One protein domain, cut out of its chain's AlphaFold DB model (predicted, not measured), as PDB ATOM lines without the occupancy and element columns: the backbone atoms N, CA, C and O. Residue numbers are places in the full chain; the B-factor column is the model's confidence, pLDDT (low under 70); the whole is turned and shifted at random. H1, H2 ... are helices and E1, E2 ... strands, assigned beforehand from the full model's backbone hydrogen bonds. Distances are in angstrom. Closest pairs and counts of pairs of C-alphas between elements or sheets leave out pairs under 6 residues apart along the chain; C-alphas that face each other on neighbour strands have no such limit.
ATOM      1  N   GLY A   3      -0.412  -7.486   8.372       29.83
ATOM      2  CA  GLY A   3       0.387  -7.904   9.520       29.83
ATOM      3  C   GLY A   3      -0.567  -7.989  10.698       29.83
ATOM      4  O   GLY A   3      -0.960  -6.955  11.214       29.83
ATOM      5  N   THR A   4      -1.020  -9.173  11.091       31.61
ATOM      6  CA  THR A   4      -1.922  -9.327  12.241       31.61
ATOM      7  C   THR A   4      -1.080  -9.487  13.508       31.61
ATOM      8  O   THR A   4      -0.260 -10.395  13.611       31.61
ATOM      9  N   LEU A   5      -1.278  -8.620  14.495       31.72
ATOM     10  CA  LEU A   5      -0.497  -8.580  15.731       31.72
ATOM     11  C   LEU A   5      -1.376  -8.640  16.946       31.72
ATOM     12  O   LEU A   5      -2.114  -7.694  17.178       31.72
ATOM     13  N   LYS A   6      -1.258  -9.689  17.758       34.94
ATOM     14  CA  LYS A   6      -2.019  -9.808  18.997       34.94
ATOM     15  C   LYS A   6      -1.306  -9.220  20.202       34.94
ATOM     16  O   LYS A   6      -0.140  -9.470  20.410       34.94
ATOM     17  N   LYS A   7      -2.142  -8.620  21.051       35.91
ATOM     18  CA  LYS A   7      -2.050  -8.373  22.498       35.91
ATOM     19  C   LYS A   7      -0.882  -7.535  23.002       35.91
ATOM     20  O   LYS A   7       0.278  -7.917  23.007       35.91
ATOM     21  N   VAL A   8      -1.306  -6.428  23.593       28.56
ATOM     22  CA  VAL A   8      -0.623  -5.670  24.627       28.56
ATOM     23  C   VAL A   8      -1.631  -5.634  25.784       28.56
ATOM     24  O   VAL A   8      -2.718  -5.093  25.626       28.56
ATOM     25  N   PHE A   9      -1.268  -6.314  26.874       30.25
ATOM     26  CA  PHE A   9      -1.880  -6.402  28.216       30.25
ATOM     27  C   PHE A   9      -3.279  -7.036  28.427       30.25
ATOM     28  O   PHE A   9      -4.300  -6.603  27.914       30.25
ATOM     29  N   GLY A  10      -3.275  -8.118  29.225       29.70
ATOM     30  CA  GLY A  10      -3.871  -8.183  30.572       29.70
ATOM     31  C   GLY A  10      -5.358  -7.895  30.786       29.70
ATOM     32  O   GLY A  10      -5.684  -6.811  31.240       29.70
ATOM     33  N   ALA A  11      -6.213  -8.902  30.591       26.72
ATOM     34  CA  ALA A  11      -7.276  -9.316  31.521       26.72
ATOM     35  C   ALA A  11      -8.035 -10.519  30.933       26.72
ATOM     36  O   ALA A  11      -8.068 -10.711  29.715       26.72
ATOM     37  N   ASP A  12      -8.596 -11.339  31.819       35.50
ATOM     38  CA  ASP A  12      -9.510 -12.439  31.526       35.50
ATOM     39  C   ASP A  12     -10.933 -11.885  31.278       35.50
ATOM     40  O   ASP A  12     -11.554 -11.356  32.202       35.50
ATOM     41  N   PRO A  13     -11.482 -11.978  30.056       41.03
ATOM     42  CA  PRO A  13     -12.810 -11.456  29.740       41.03
ATOM     43  C   PRO A  13     -13.954 -12.331  30.266       41.03
ATOM     44  O   PRO A  13     -15.101 -11.883  30.250       41.03
ATOM     45  N   ALA A  14     -13.682 -13.543  30.768       39.81
ATOM     46  CA  ALA A  14     -14.710 -14.345  31.431       39.81
ATOM     47  C   ALA A  14     -15.112 -13.763  32.802       39.81
ATOM     48  O   ALA A  14     -16.171 -14.108  33.322       39.81
ATOM     49  N   ALA A  15     -14.306 -12.856  33.369       36.06
ATOM     50  CA  ALA A  15     -14.481 -12.382  34.738       36.06
ATOM     51  C   ALA A  15     -15.220 -11.035  34.895       36.06
ATOM     52  O   ALA A  15     -15.634 -10.735  36.012       36.06
ATOM     53  N   ALA A  16     -15.407 -10.218  33.844       33.06
ATOM     54  CA  ALA A  16     -15.788  -8.806  34.060       33.06
ATOM     55  C   ALA A  16     -16.900  -8.205  33.178       33.06
ATOM     56  O   ALA A  16     -17.348  -7.100  33.468       33.06
ATOM     57  N   GLY A  17     -17.369  -8.855  32.108       36.81
ATOM     58  CA  GLY A  17     -18.354  -8.216  31.211       36.81
ATOM     59  C   GLY A  17     -17.838  -6.957  30.481       36.81
ATOM     60  O   GLY A  17     -18.625  -6.250  29.851       36.81
ATOM     61  N   GLU A  18     -16.531  -6.685  30.531       40.50
ATOM     62  CA  GLU A  18     -15.855  -5.641  29.758       40.50
ATOM     63  C   GLU A  18     -15.537  -6.118  28.333       40.50
ATOM     64  O   GLU A  18     -15.309  -7.301  28.067       40.50
ATOM     65  N   ALA A  19     -15.539  -5.183  27.380       53.38
ATOM     66  CA  ALA A  19     -15.190  -5.473  25.995       53.38
ATOM     67  C   ALA A  19     -13.742  -5.987  25.892       53.38
ATOM     68  O   ALA A  19     -12.826  -5.368  26.419       53.38
ATOM     69  N   TRP A  20     -13.531  -7.077  25.139       69.81
ATOM     70  CA  TRP A  20     -12.219  -7.727  24.944       69.81
ATOM     71  C   TRP A  20     -11.099  -6.758  24.515       69.81
ATOM     72  O   TRP A  20      -9.929  -6.967  24.821       69.81
ATOM     73  N   TRP A  21     -11.454  -5.707  23.777       86.19
ATOM     74  CA  TRP A  21     -10.531  -4.717  23.232       86.19
ATOM     75  C   TRP A  21     -11.047  -3.295  23.490       86.19
ATOM     76  O   TRP A  21     -12.265  -3.094  23.410       86.19
ATOM     77  N   PRO A  22     -10.161  -2.303  23.694       89.69
ATOM     78  CA  PRO A  22     -10.528  -0.886  23.658       89.69
ATOM     79  C   PRO A  22     -11.229  -0.504  22.347       89.69
ATOM     80  O   PRO A  22     -11.056  -1.185  21.333       89.69
ATOM     81  N   GLU A  23     -12.032   0.563  22.332       89.94
ATOM     82  CA  GLU A  23     -12.755   0.987  21.118       89.94
ATOM     83  C   GLU A  23     -11.777   1.328  19.982       89.94
ATOM     84  O   GLU A  23     -12.023   1.008  18.809       89.94
ATOM     85  N   ARG A  24     -10.639   1.937  20.328       89.00
ATOM     86  CA  ARG A  24      -9.592   2.331  19.388       89.00
ATOM     87  C   ARG A  24      -8.262   1.714  19.783       89.00
ATOM     88  O   ARG A  24      -7.487   2.276  20.548       89.00
ATOM     89  N   MET A  25      -7.967   0.555  19.200       88.06
ATOM     90  CA  MET A  25      -6.699  -0.150  19.428       88.06
ATOM     91  C   MET A  25      -5.487   0.735  19.121       88.06
ATOM     92  O   MET A  25      -4.501   0.715  19.844       88.06
ATOM     93  N   GLU A  26      -5.568   1.511  18.046       86.12
ATOM     94  CA  GLU A  26      -4.521   2.418  17.590       86.12
ATOM     95  C   GLU A  26      -4.193   3.544  18.581       86.12
ATOM     96  O   GLU A  26      -3.047   3.984  18.621       86.12
ATOM     97  N   ASP A  27      -5.162   3.958  19.399       87.69
ATOM     98  CA  ASP A  27      -5.026   5.083  20.329       87.69
ATOM     99  C   ASP A  27      -4.727   4.592  21.757       87.69
ATOM    100  O   ASP A  27      -3.979   5.216  22.505       87.69
ATOM    101  N   GLU A  28      -5.293   3.444  22.133       87.19
ATOM    102  CA  GLU A  28      -5.324   2.960  23.518       87.19
ATOM    103  C   GLU A  28      -4.322   1.822  23.775       87.19
ATOM    104  O   GLU A  28      -4.213   1.317  24.890       87.19
ATOM    105  N   THR A  29      -3.582   1.384  22.749       87.75
ATOM    106  CA  THR A  29      -2.660   0.243  22.844       87.75
ATOM    107  C   THR A  29      -1.237   0.628  22.412       87.75
ATOM    108  O   THR A  29      -0.926   0.576  21.217       87.75
ATOM    109  N   PRO A  30      -0.323   0.947  23.354       90.38
ATOM    110  CA  PRO A  30       0.989   1.522  23.040       90.38
ATOM    111  C   PRO A  30       1.838   0.741  22.030       90.38
ATOM    112  O   PRO A  30       2.425   1.354  21.142       90.38
ATOM    113  N   ALA A  31       1.894  -0.596  22.096       88.62
ATOM    114  CA  ALA A  31       2.706  -1.341  21.126       88.62
ATOM    115  C   ALA A  31       2.070  -1.392  19.723       88.62
ATOM    116  O   ALA A  31       2.801  -1.441  18.737       88.62
ATOM    117  N   ILE A  32       0.735  -1.310  19.604       90.12
ATOM    118  CA  ILE A  32       0.075  -1.156  18.295       90.12
ATOM    119  C   ILE A  32       0.367   0.235  17.735       90.12
ATOM    120  O   ILE A  32       0.745   0.340  16.570       90.12
ATOM    121  N   ALA A  33       0.254   1.284  18.554       91.38
ATOM    122  CA  ALA A  33       0.583   2.649  18.153       91.38
ATOM    123  C   ALA A  33       2.049   2.767  17.692       91.38
ATOM    124  O   ALA A  33       2.324   3.277  16.606       91.38
ATOM    125  N   SER A  34       2.983   2.224  18.482       93.38
ATOM    126  CA  SER A  34       4.416   2.191  18.167       93.38
ATOM    127  C   SER A  34       4.697   1.456  16.856       93.38
ATOM    128  O   SER A  34       5.399   1.977  15.989       93.38
ATOM    129  N   LEU A  35       4.090   0.283  16.660       94.19
ATOM    130  CA  LEU A  35       4.246  -0.465  15.421       94.19
ATOM    131  C   LEU A  35       3.662   0.275  14.209       94.19
ATOM    132  O   LEU A  35       4.287   0.300  13.150       94.19
ATOM    133  N   LEU A  36       2.468   0.859  14.333       92.56
ATOM    134  CA  LEU A  36       1.854   1.637  13.254       92.56
ATOM    135  C   LEU A  36       2.734   2.834  12.869       92.56
ATOM    136  O   LEU A  36       2.890   3.106  11.677       92.56
ATOM    137  N   GLY A  37       3.345   3.496  13.858       95.31
ATOM    138  CA  GLY A  37       4.361   4.527  13.652       95.31
ATOM    139  C   GLY A  37       5.555   4.001  12.857       95.31
ATOM    140  O   GLY A  37       5.853   4.525  11.790       95.31
ATOM    141  N   ALA A  38       6.160   2.893  13.290       95.81
ATOM    142  CA  ALA A  38       7.307   2.300  12.599       95.81
ATOM    143  C   ALA A  38       6.992   1.860  11.156       95.81
ATOM    144  O   ALA A  38       7.801   2.062  10.253       95.81
ATOM    145  N   ILE A  39       5.805   1.290  10.909       92.94
ATOM    146  CA  ILE A  39       5.349   0.930   9.555       92.94
ATOM    147  C   ILE A  39       5.201   2.180   8.683       92.94
ATOM    148  O   ILE A  39       5.570   2.153   7.510       92.94
ATOM    149  N   LYS A  40       4.651   3.265   9.238       93.50
ATOM    150  CA  LYS A  40       4.513   4.543   8.532       93.50
ATOM    151  C   LYS A  40       5.886   5.132   8.198       93.50
ATOM    152  O   LYS A  40       6.103   5.526   7.055       93.50
ATOM    153  N   ASP A  41       6.799   5.144   9.163       96.81
ATOM    154  CA  ASP A  41       8.145   5.706   9.021       96.81
ATOM    155  C   ASP A  41       9.019   4.890   8.056       96.81
ATOM    156  O   ASP A  41       9.893   5.438   7.388       96.81
ATOM    157  N   ALA A  42       8.754   3.587   7.917       92.38
ATOM    158  CA  ALA A  42       9.422   2.741   6.932       92.38
ATOM    159  C   ALA A  42       9.135   3.162   5.476       92.38
ATOM    160  O   ALA A  42       9.945   2.867   4.594       92.38
ATOM    161  N   GLY A  43       8.018   3.854   5.217       91.31
ATOM    162  CA  GLY A  43       7.698   4.453   3.921       91.31
ATOM    163  C   GLY A  43       7.820   3.473   2.750       91.31
ATOM    164  O   GLY A  43       7.255   2.380   2.765       91.31
ATOM    165  N   GLU A  44       8.593   3.856   1.734       88.81
ATOM    166  CA  GLU A  44       8.772   3.090   0.492       88.81
ATOM    167  C   GLU A  44       9.482   1.739   0.676       88.81
ATOM    168  O   GLU A  44       9.429   0.895  -0.218       88.81
ATOM    169  N   ARG A  45      10.084   1.478   1.850       88.00
ATOM    170  CA  ARG A  45      10.628   0.148   2.179       88.00
ATOM    171  C   ARG A  45       9.537  -0.925   2.185       88.00
ATOM    172  O   ARG A  45       9.847  -2.099   2.000       88.00
ATOM    173  N   ILE A  46       8.280  -0.539   2.413       85.44
ATOM    174  CA  ILE A  46       7.129  -1.438   2.488       85.44
ATOM    175  C   ILE A  46       6.156  -1.108   1.350       85.44
ATOM    176  O   ILE A  46       5.493  -0.074   1.335       85.44
ATOM    177  N   HIS A  47       6.021  -2.028   0.396       80.00
ATOM    178  CA  HIS A  47       5.128  -1.843  -0.742       80.00
ATOM    179  C   HIS A  47       3.669  -2.185  -0.399       80.00
ATOM    180  O   HIS A  47       3.318  -3.329  -0.086       80.00
ATOM    181  N   GLY A  48       2.794  -1.194  -0.557       77.25
ATOM    182  CA  GLY A  48       1.350  -1.326  -0.389       77.25
ATOM    183  C   GLY A  48       0.881  -1.132   1.053       77.25
ATOM    184  O   GLY A  48       1.659  -1.036   1.996       77.25
ATOM    185  N   LYS A  49      -0.441  -1.067   1.234       81.00
ATOM    186  CA  LYS A  49      -1.033  -0.804   2.552       81.00
ATOM    187  C   LYS A  49      -0.844  -1.999   3.481       81.00
ATOM    188  O   LYS A  49      -1.170  -3.132   3.105       81.00
ATOM    189  N   VAL A  50      -0.375  -1.732   4.695       85.44
ATOM    190  CA  VAL A  50      -0.330  -2.701   5.792       85.44
ATOM    191  C   VAL A  50      -1.513  -2.448   6.702       85.44
ATOM    192  O   VAL A  50      -1.794  -1.311   7.073       85.44
ATOM    193  N   LYS A  51      -2.215  -3.515   7.058       86.94
ATOM    194  CA  LYS A  51      -3.256  -3.458   8.072       86.94
ATOM    195  C   LYS A  51      -2.815  -4.264   9.280       86.94
ATOM    196  O   LYS A  51      -2.426  -5.420   9.119       86.94
ATOM    197  N   VAL A  52      -2.911  -3.619  10.441       90.25
ATOM    198  CA  VAL A  52      -2.619  -4.179  11.758       90.25
ATOM    199  C   VAL A  52      -3.922  -4.440  12.495       90.25
ATOM    200  O   VAL A  52      -4.868  -3.658  12.416       90.25
ATOM    201  N   THR A  53      -4.024  -5.591  13.145       90.00
ATOM    202  CA  THR A  53      -5.228  -6.010  13.871       90.00
ATOM    203  C   THR A  53      -4.809  -6.902  15.029       90.00
ATOM    204  O   THR A  53      -3.963  -7.770  14.834       90.00
ATOM    205  N   ALA A  54      -5.413  -6.703  16.201       90.81
ATOM    206  CA  ALA A  54      -5.239  -7.592  17.340       90.81
ATOM    207  C   ALA A  54      -6.000  -8.890  17.154       90.81
ATOM    208  O   ALA A  54      -7.099  -8.884  16.613       90.81
ATOM    209  N   PHE A  55      -5.427 -10.005  17.596       91.06
ATOM    210  CA  PHE A  55      -6.146 -11.270  17.657       91.06
ATOM    211  C   PHE A  55      -6.234 -11.792  19.088       91.06
ATOM    212  O   PHE A  55      -5.599 -11.258  19.989       91.06
ATOM    213  N   ASP A  56      -7.066 -12.796  19.325       89.06
ATOM    214  CA  ASP A  56      -7.021 -13.608  20.530       89.06
ATOM    215  C   ASP A  56      -7.349 -15.067  20.217       89.06
ATOM    216  O   ASP A  56      -8.042 -15.371  19.243       89.06
ATOM    217  N   TYR A  57      -6.818 -15.964  21.042       90.19
ATOM    218  CA  TYR A  57      -7.142 -17.376  20.970       90.19
ATOM    219  C   TYR A  57      -8.554 -17.571  21.529       90.19
ATOM    220  O   TYR A  57      -9.070 -16.762  22.310       90.19
ATOM    221  N   LEU A  58      -9.224 -18.630  21.084       87.25
ATOM    222  CA  LEU A  58     -10.533 -18.981  21.629       87.25
ATOM    223  C   LEU A  58     -10.423 -19.371  23.098       87.25
ATOM    224  O   LEU A  58     -11.184 -18.861  23.915       87.25
ATOM    225  N   GLN A  59      -9.427 -20.196  23.411       80.50
ATOM    226  CA  GLN A  59      -9.047 -20.531  24.774       80.50
ATOM    227  C   GLN A  59      -7.915 -19.607  25.237       80.50
ATOM    228  O   GLN A  59      -7.023 -19.310  24.437       80.50
ATOM    229  N   PRO A  60      -7.926 -19.141  26.497       73.31
ATOM    230  CA  PRO A  60      -6.807 -18.396  27.051       73.31
ATOM    231  C   PRO A  60      -5.509 -19.201  26.919       73.31
ATOM    232  O   PRO A  60      -5.438 -20.346  27.353       73.31
ATOM    233  N   ALA A  61      -4.494 -18.592  26.313       69.94
ATOM    234  CA  ALA A  61      -3.137 -19.119  26.296       69.94
ATOM    235  C   ALA A  61      -2.289 -18.304  27.274       69.94
ATOM    236  O   ALA A  61      -2.429 -17.077  27.341       69.94
ATOM    237  N   GLU A  62      -1.420 -18.979  28.022       75.38
ATOM    238  CA  GLU A  62      -0.431 -18.309  28.857       75.38
ATOM    239  C   GLU A  62       0.556 -17.557  27.955       75.38
ATOM    240  O   GLU A  62       1.130 -18.125  27.028       75.38
ATOM    241  N   GLN A  63       0.716 -16.256  28.200       75.69
ATOM    242  CA  GLN A  63       1.620 -15.395  27.442       75.69
ATOM    243  C   GLN A  63       2.628 -14.784  28.405       75.69
ATOM    244  O   GLN A  63       2.241 -14.148  29.388       75.69
ATOM    245  N   ALA A  64       3.916 -14.927  28.097       82.00
ATOM    246  CA  ALA A  64       4.966 -14.271  28.861       82.00
ATOM    247  C   ALA A  64       4.765 -12.745  28.859       82.00
ATOM    248  O   ALA A  64       4.491 -12.135  27.818       82.00
ATOM    249  N   ALA A  65       4.912 -12.123  30.029       84.75
ATOM    250  CA  ALA A  65       4.792 -10.678  30.175       84.75
ATOM    251  C   ALA A  65       5.768  -9.948  29.237       84.75
ATOM    252  O   ALA A  65       6.914 -10.359  29.074       84.75
ATOM    253  N   GLY A  66       5.308  -8.863  28.610       87.31
ATOM    254  CA  GLY A  66       6.130  -8.093  27.672       87.31
ATOM    255  C   GLY A  66       6.354  -8.765  26.313       87.31
ATOM    256  O   GLY A  66       7.179  -8.280  25.543       87.31
ATOM    257  N   THR A  67       5.626  -9.840  25.996       87.88
ATOM    258  CA  THR A  67       5.704 -10.525  24.697       87.88
ATOM    259  C   THR A  67       4.350 -10.600  23.995       87.88
ATOM    260  O   THR A  67       3.299 -10.426  24.617       87.88
ATOM    261  N   CYS A  68       4.384 -10.877  22.694       87.44
ATOM    262  CA  CYS A  68       3.209 -11.038  21.854       87.44
ATOM    263  C   CYS A  68       3.396 -12.104  20.774       87.44
ATOM    264  O   CYS A  68       4.505 -12.346  20.305       87.44
ATOM    265  N   ASP A  69       2.290 -12.687  20.325       89.88
ATOM    266  CA  ASP A  69       2.289 -13.562  19.160       89.88
ATOM    267  C   ASP A  69       1.928 -12.759  17.903       89.88
ATOM    268  O   ASP A  69       1.026 -11.911  17.904       89.88
ATOM    269  N   VAL A  70       2.633 -13.026  16.804       89.25
ATOM    270  CA  VAL A  70       2.549 -12.236  15.570       89.25
ATOM    271  C   VAL A  70       2.342 -13.139  14.366       89.25
ATOM    272  O   VAL A  70       3.144 -14.031  14.111       89.25
ATOM    273  N   TYR A  71       1.297 -12.854  13.588       89.50
ATOM    274  CA  TYR A  71       1.042 -13.473  12.290       89.50
ATOM    275  C   TYR A  71       1.271 -12.453  11.170       89.50
ATOM    276  O   TYR A  71       0.665 -11.384  11.153       89.50
ATOM    277  N   ILE A  72       2.082 -12.785  10.168       87.56
ATOM    278  CA  ILE A  72       2.345 -11.903   9.024       87.56
ATOM    279  C   ILE A  72       1.927 -12.591   7.730       87.56
ATOM    280  O   ILE A  72       2.515 -13.584   7.308       87.56
ATOM    281  N   PHE A  73       0.935 -12.016   7.055       86.75
ATOM    282  CA  PHE A  73       0.377 -12.512   5.800       86.75
ATOM    283  C   PHE A  73       0.610 -11.526   4.637       86.75
ATOM    284  O   PHE A  73       0.708 -10.309   4.837       86.75
ATOM    285  N   PRO A  74       0.661 -12.000   3.377       73.75
ATOM    286  CA  PRO A  74       0.313 -13.344   2.884       73.75
ATOM    287  C   PRO A  74       1.387 -14.428   3.069       73.75
ATOM    288  O   PRO A  74       1.081 -15.607   2.930       73.75
ATOM    289  N   ASP A  75       2.622 -14.057   3.412       75.88
ATOM    290  CA  ASP A  75       3.750 -15.000   3.484       75.88
ATOM    291  C   ASP A  75       3.558 -16.080   4.571       75.88
ATOM    292  O   ASP A  75       4.163 -17.149   4.498       75.88
ATOM    293  N   GLY A  76       2.667 -15.827   5.534       78.19
ATOM    294  CA  GLY A  76       2.248 -16.774   6.558       78.19
ATOM    295  C   GLY A  76       3.293 -16.965   7.645       78.19
ATOM    296  O   GLY A  76       3.360 -18.051   8.191       78.19
ATOM    297  N   ALA A  77       4.124 -15.966   7.940       83.38
ATOM    298  CA  ALA A  77       5.108 -16.073   9.015       83.38
ATOM    299  C   ALA A  77       4.424 -15.981  10.385       83.38
ATOM    300  O   ALA A  77       3.502 -15.180  10.564       83.38
ATOM    301  N   PHE A  78       4.899 -16.768  11.348       86.62
ATOM    302  CA  PHE A  78       4.420 -16.754  12.724       86.62
ATOM    303  C   PHE A  78       5.574 -16.625  13.718       86.62
ATOM    304  O   PHE A  78       6.581 -17.322  13.612       86.62
ATOM    305  N   PHE A  79       5.417 -15.736  14.693       86.44
ATOM    306  CA  PHE A  79       6.347 -15.554  15.803       86.44
ATOM    307  C   PHE A  79       5.581 -15.735  17.098       86.44
ATOM    308  O   PHE A  79       4.609 -15.023  17.340       86.44
ATOM    309  N   GLN A  80       6.033 -16.676  17.916       87.38
ATOM    310  CA  GLN A  80       5.509 -16.888  19.255       87.38
ATOM    311  C   GLN A  80       6.360 -16.104  20.257       87.38
ATOM    312  O   GLN A  80       7.587 -16.139  20.177       87.38
ATOM    313  N   ALA A  81       5.704 -15.422  21.192       87.44
ATOM    314  CA  ALA A  81       6.317 -14.672  22.282       87.44
ATOM    315  C   ALA A  81       7.404 -13.670  21.834       87.44
ATOM    316  O   ALA A  81       8.449 -13.539  22.470       87.44
ATOM    317  N   LEU A  82       7.144 -12.918  20.761       87.69
ATOM    318  CA  LEU A  82       7.999 -11.825  20.305       87.69
ATOM    319  C   LEU A  82       8.008 -10.678  21.338       87.69
ATOM    320  O   LEU A  82       6.932 -10.168  21.672       87.69
ATOM    321  N   PRO A  83       9.181 -10.239  21.831       91.88
ATOM    322  CA  PRO A  83       9.279  -9.125  22.772       91.88
ATOM    323  C   PRO A  83       8.720  -7.813  22.206       91.88
ATOM    324  O   PRO A  83       9.017  -7.434  21.070       91.88
ATOM    325  N   LEU A  84       7.913  -7.106  23.006       89.56
ATOM    326  CA  LEU A  84       7.219  -5.877  22.594       89.56
ATOM    327  C   LEU A  84       8.163  -4.712  22.246       89.56
ATOM    328  O   LEU A  84       7.771  -3.822  21.498       89.56
ATOM    329  N   ASP A  85       9.385  -4.703  22.769       91.12
ATOM    330  CA  ASP A  85      10.420  -3.702  22.481       91.12
ATOM    331  C   ASP A  85      11.067  -3.898  21.096       91.12
ATOM    332  O   ASP A  85      11.343  -2.929  20.390       91.12
ATOM    333  N   THR A  86      11.249  -5.149  20.671       93.75
ATOM    334  CA  THR A  86      11.766  -5.523  19.338       93.75
ATOM    335  C   THR A  86      10.678  -5.656  18.277       93.75
ATOM    336  O   THR A  86      10.964  -5.833  17.088       93.75
ATOM    337  N   LEU A  87       9.418  -5.587  18.693       91.56
ATOM    338  CA  LEU A  87       8.274  -5.821  17.836       91.56
ATOM    339  C   LEU A  87       8.241  -4.898  16.592       91.56
ATOM    340  O   LEU A  87       8.114  -5.423  15.479       91.56
ATOM    341  N   PRO A  88       8.367  -3.558  16.717       93.88
ATOM    342  CA  PRO A  88       8.257  -2.667  15.565       93.88
ATOM    343  C   PRO A  88       9.330  -2.912  14.499       93.88
ATOM    344  O   PRO A  88       9.002  -3.023  13.318       93.88
ATOM    345  N   SER A  89      10.595  -3.047  14.909       94.00
ATOM    346  CA  SER A  89      11.711  -3.284  13.988       94.00
ATOM    347  C   SER A  89      11.589  -4.640  13.301       94.00
ATOM    348  O   SER A  89      11.681  -4.712  12.076       94.00
ATOM    349  N   THR A  90      11.270  -5.693  14.060       90.56
ATOM    350  CA  THR A  90      11.118  -7.053  13.527       90.56
ATOM    351  C   THR A  90      10.038  -7.108  12.446       90.56
ATOM    352  O   THR A  90      10.266  -7.638  11.358       90.56
ATOM    353  N   VAL A  91       8.859  -6.524  12.697       90.00
ATOM    354  CA  VAL A  91       7.767  -6.510  11.711       90.00
ATOM    355  C   VAL A  91       8.128  -5.680  10.479       90.00
ATOM    356  O   VAL A  91       7.864  -6.122   9.361       90.00
ATOM    357  N   VAL A  92       8.743  -4.506  10.652       91.31
ATOM    358  CA  VAL A  92       9.174  -3.659   9.528       91.31
ATOM    359  C   VAL A  92      10.174  -4.389   8.634       91.31
ATOM    360  O   VAL A  92      10.001  -4.390   7.414       91.31
ATOM    361  N   ASP A  93      11.173  -5.052   9.211       90.06
ATOM    362  CA  ASP A  93      12.199  -5.758   8.442       90.06
ATOM    363  C   ASP A  93      11.618  -6.956   7.681       90.06
ATOM    364  O   ASP A  93      11.945  -7.174   6.511       90.06
ATOM    365  N   LEU A  94      10.675  -7.684   8.284       85.19
ATOM    366  CA  LEU A  94       9.973  -8.785   7.621       85.19
ATOM    367  C   LEU A  94       9.097  -8.306   6.461       85.19
ATOM    368  O   LEU A  94       9.082  -8.929   5.395       85.19
ATOM    369  N   LEU A  95       8.382  -7.195   6.647       85.81
ATOM    370  CA  LEU A  95       7.565  -6.588   5.599       85.81
ATOM    371  C   LEU A  95       8.433  -6.045   4.458       85.81
ATOM    372  O   LEU A  95       8.100  -6.273   3.295       85.81
ATOM    373  N   ALA A  96       9.562  -5.405   4.771       87.25
ATOM    374  CA  ALA A  96      10.514  -4.920   3.776       87.25
ATOM    375  C   ALA A  96      11.150  -6.076   2.987       87.25
ATOM    376  O   ALA A  96      11.211  -6.033   1.757       87.25
ATOM    377  N   ALA A  97      11.534  -7.162   3.663       84.50
ATOM    378  CA  ALA A  97      12.032  -8.368   3.006       84.50
ATOM    379  C   ALA A  97      10.965  -9.009   2.098       84.50
ATOM    380  O   ALA A  97      11.273  -9.445   0.986       84.50
ATOM    381  N   ALA A  98       9.700  -9.037   2.530       79.62
ATOM    382  CA  ALA A  98       8.586  -9.508   1.707       79.62
ATOM    383  C   ALA A  98       8.345  -8.608   0.486       79.62
ATOM    384  O   ALA A  98       8.055  -9.109  -0.601       79.62
ATOM    385  N   THR A  99       8.491  -7.290   0.635       80.19
ATOM    386  CA  THR A  99       8.455  -6.342  -0.481       80.19
ATOM    387  C   THR A  99       9.572  -6.624  -1.476       80.19
ATOM    388  O   THR A  99       9.268  -6.839  -2.648       80.19
ATOM    389  N   PHE A 100      10.819  -6.730  -1.013       80.69
ATOM    390  CA  PHE A 100      11.971  -7.022  -1.864       80.69
ATOM    391  C   PHE A 100      11.793  -8.322  -2.662       80.69
ATOM    392  O   PHE A 100      12.016  -8.336  -3.870       80.69
ATOM    393  N   ARG A 101      11.295  -9.397  -2.032       79.69
ATOM    394  CA  ARG A 101      10.998 -10.664  -2.730       79.69
ATOM    395  C   ARG A 101       9.952 -10.518  -3.840       79.69
ATOM    396  O   ARG A 101      10.012 -11.249  -4.821       79.69
ATOM    397  N   ARG A 102       8.980  -9.613  -3.692       70.88
ATOM    398  CA  ARG A 102       7.894  -9.424  -4.672       70.88
ATOM    399  C   ARG A 102       8.253  -8.466  -5.801       70.88
ATOM    400  O   ARG A 102       7.723  -8.627  -6.894       70.88
ATOM    401  N   THR A 103       9.090  -7.464  -5.541       72.25
ATOM    402  CA  THR A 103       9.420  -6.410  -6.517       72.25
ATOM    403  C   THR A 103      10.805  -6.570  -7.145       72.25
ATOM    404  O   THR A 103      11.023  -6.076  -8.244       72.25
ATOM    405  N   GLY A 104      11.738  -7.255  -6.476       57.50
ATOM    406  CA  GLY A 104      13.171  -7.243  -6.791       57.50
ATOM    407  C   GLY A 104      13.715  -8.423  -7.603       57.50
ATOM    408  O   GLY A 104      14.927  -8.597  -7.637       57.50
ATOM    409  N   GLY A 105      12.878  -9.260  -8.228       48.91
ATOM    410  CA  GLY A 105      13.348 -10.341  -9.115       48.91
ATOM    411  C   GLY A 105      14.173 -11.450  -8.442       48.91
ATOM    412  O   GLY A 105      14.724 -12.303  -9.135       48.91
ATOM    413  N   GLY A 106      14.258 -11.469  -7.108       48.00
ATOM    414  CA  GLY A 106      14.824 -12.597  -6.377       48.00
ATOM    415  C   GLY A 106      14.018 -13.851  -6.694       48.00
ATOM    416  O   GLY A 106      12.787 -13.810  -6.667       48.00
ATOM    417  N   THR A 107      14.701 -14.956  -7.008       45.38
ATOM    418  CA  THR A 107      14.072 -16.278  -7.089       45.38
ATOM    419  C   THR A 107      13.184 -16.424  -5.861       45.38
ATOM    420  O   THR A 107      13.669 -16.259  -4.736       45.38
ATOM    421  N   GLY A 108      11.881 -16.621  -6.088       48.03
ATOM    422  CA  GLY A 108      10.900 -16.779  -5.020       48.03
ATOM    423  C   GLY A 108      11.386 -17.804  -3.994       48.03
ATOM    424  O   GLY A 108      12.292 -18.581  -4.301       48.03
ATOM    425  N   PRO A 109      10.825 -17.809  -2.775       44.25
ATOM    426  CA  PRO A 109      11.240 -18.768  -1.760       44.25
ATOM    427  C   PRO A 109      11.289 -20.158  -2.397       44.25
ATOM    428  O   PRO A 109      10.281 -20.617  -2.941       44.25
TER     429      PRO A 109
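What this domain is: This is residues 3 to 109 of the 257 residues of an uncharacterized protein of Chlorella variabilis (UniProt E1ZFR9). A small twisted sheet of four strands has two long helices, H2 and H3, side by side over one face, making two layers. The loop of residues 6 to 24 reaches toward one end of the longest axis, the tail of residues 104 to 109 toward the other. The 107 printed residues include three named helices and five named strands, in the order E1 H1 H2 E2 E3 E4 E5 H3; the sheet E2 E1 E4 E5 and the class are mixed. The whole is compact, radius of gyration of the C-alphas 15.1 A, spanning 52 by 26 by 20 A.

How they stand to each other: Start at E1, residues 3 to 5. E2, residues 51 to 53, is its parallel neighbour, with N 3 and O 51 at 3.0 A; E4, residues 67 to 73, is its antiparallel neighbour, with N 4 and O 71 at 2.8 A. E4 and E5, residues 77 to 83, form a hairpin, with N 70 and O 79 at 2.9 A. E1, H1, residues 25 to 28, H2, residues 30 to 45, and E2 make a strand-helix-strand unit, parallel neighbour strands joined through helices, with a right-handed crossover. H1 touches H2 only at the corner, closest at C-alphas 26 and 33, 5.1 A, with residues 32 to 36 of H2 alone. H2 touches H3, residues 87 to 103, closest at C-alphas 35 and 88, 4.6 A, at a shallow tilt of 29 degrees, the same way. H3 is on the sheet at a height of 10.3 A. E2 runs on into E3, residues 55 to 57, at 38 degrees; E3 pairs with no named strand. Every O i to N i+4 pair is within hydrogen-bond range in H3, 9 of 12 in H2; H1 is too short for one.

Where its parts are: Find C-alpha 3 at (0.387, -7.904, 9.520), where E1 begins. H2 spans 23.0 A, E4 19.7 A and E5 16.0 A. H3 runs 24.4 A to C-alpha 103 at (9.420, -6.410, -6.517).

The domain as a whole: The C-alphas farthest apart, Ala 16 and Gly 105, are 52.1 A apart. The printed part has no cut; the link from E1 to H1 is long, 19 residues. Look for pLDDT under 70 at residues 3 to 20, 61 and 104 to 109.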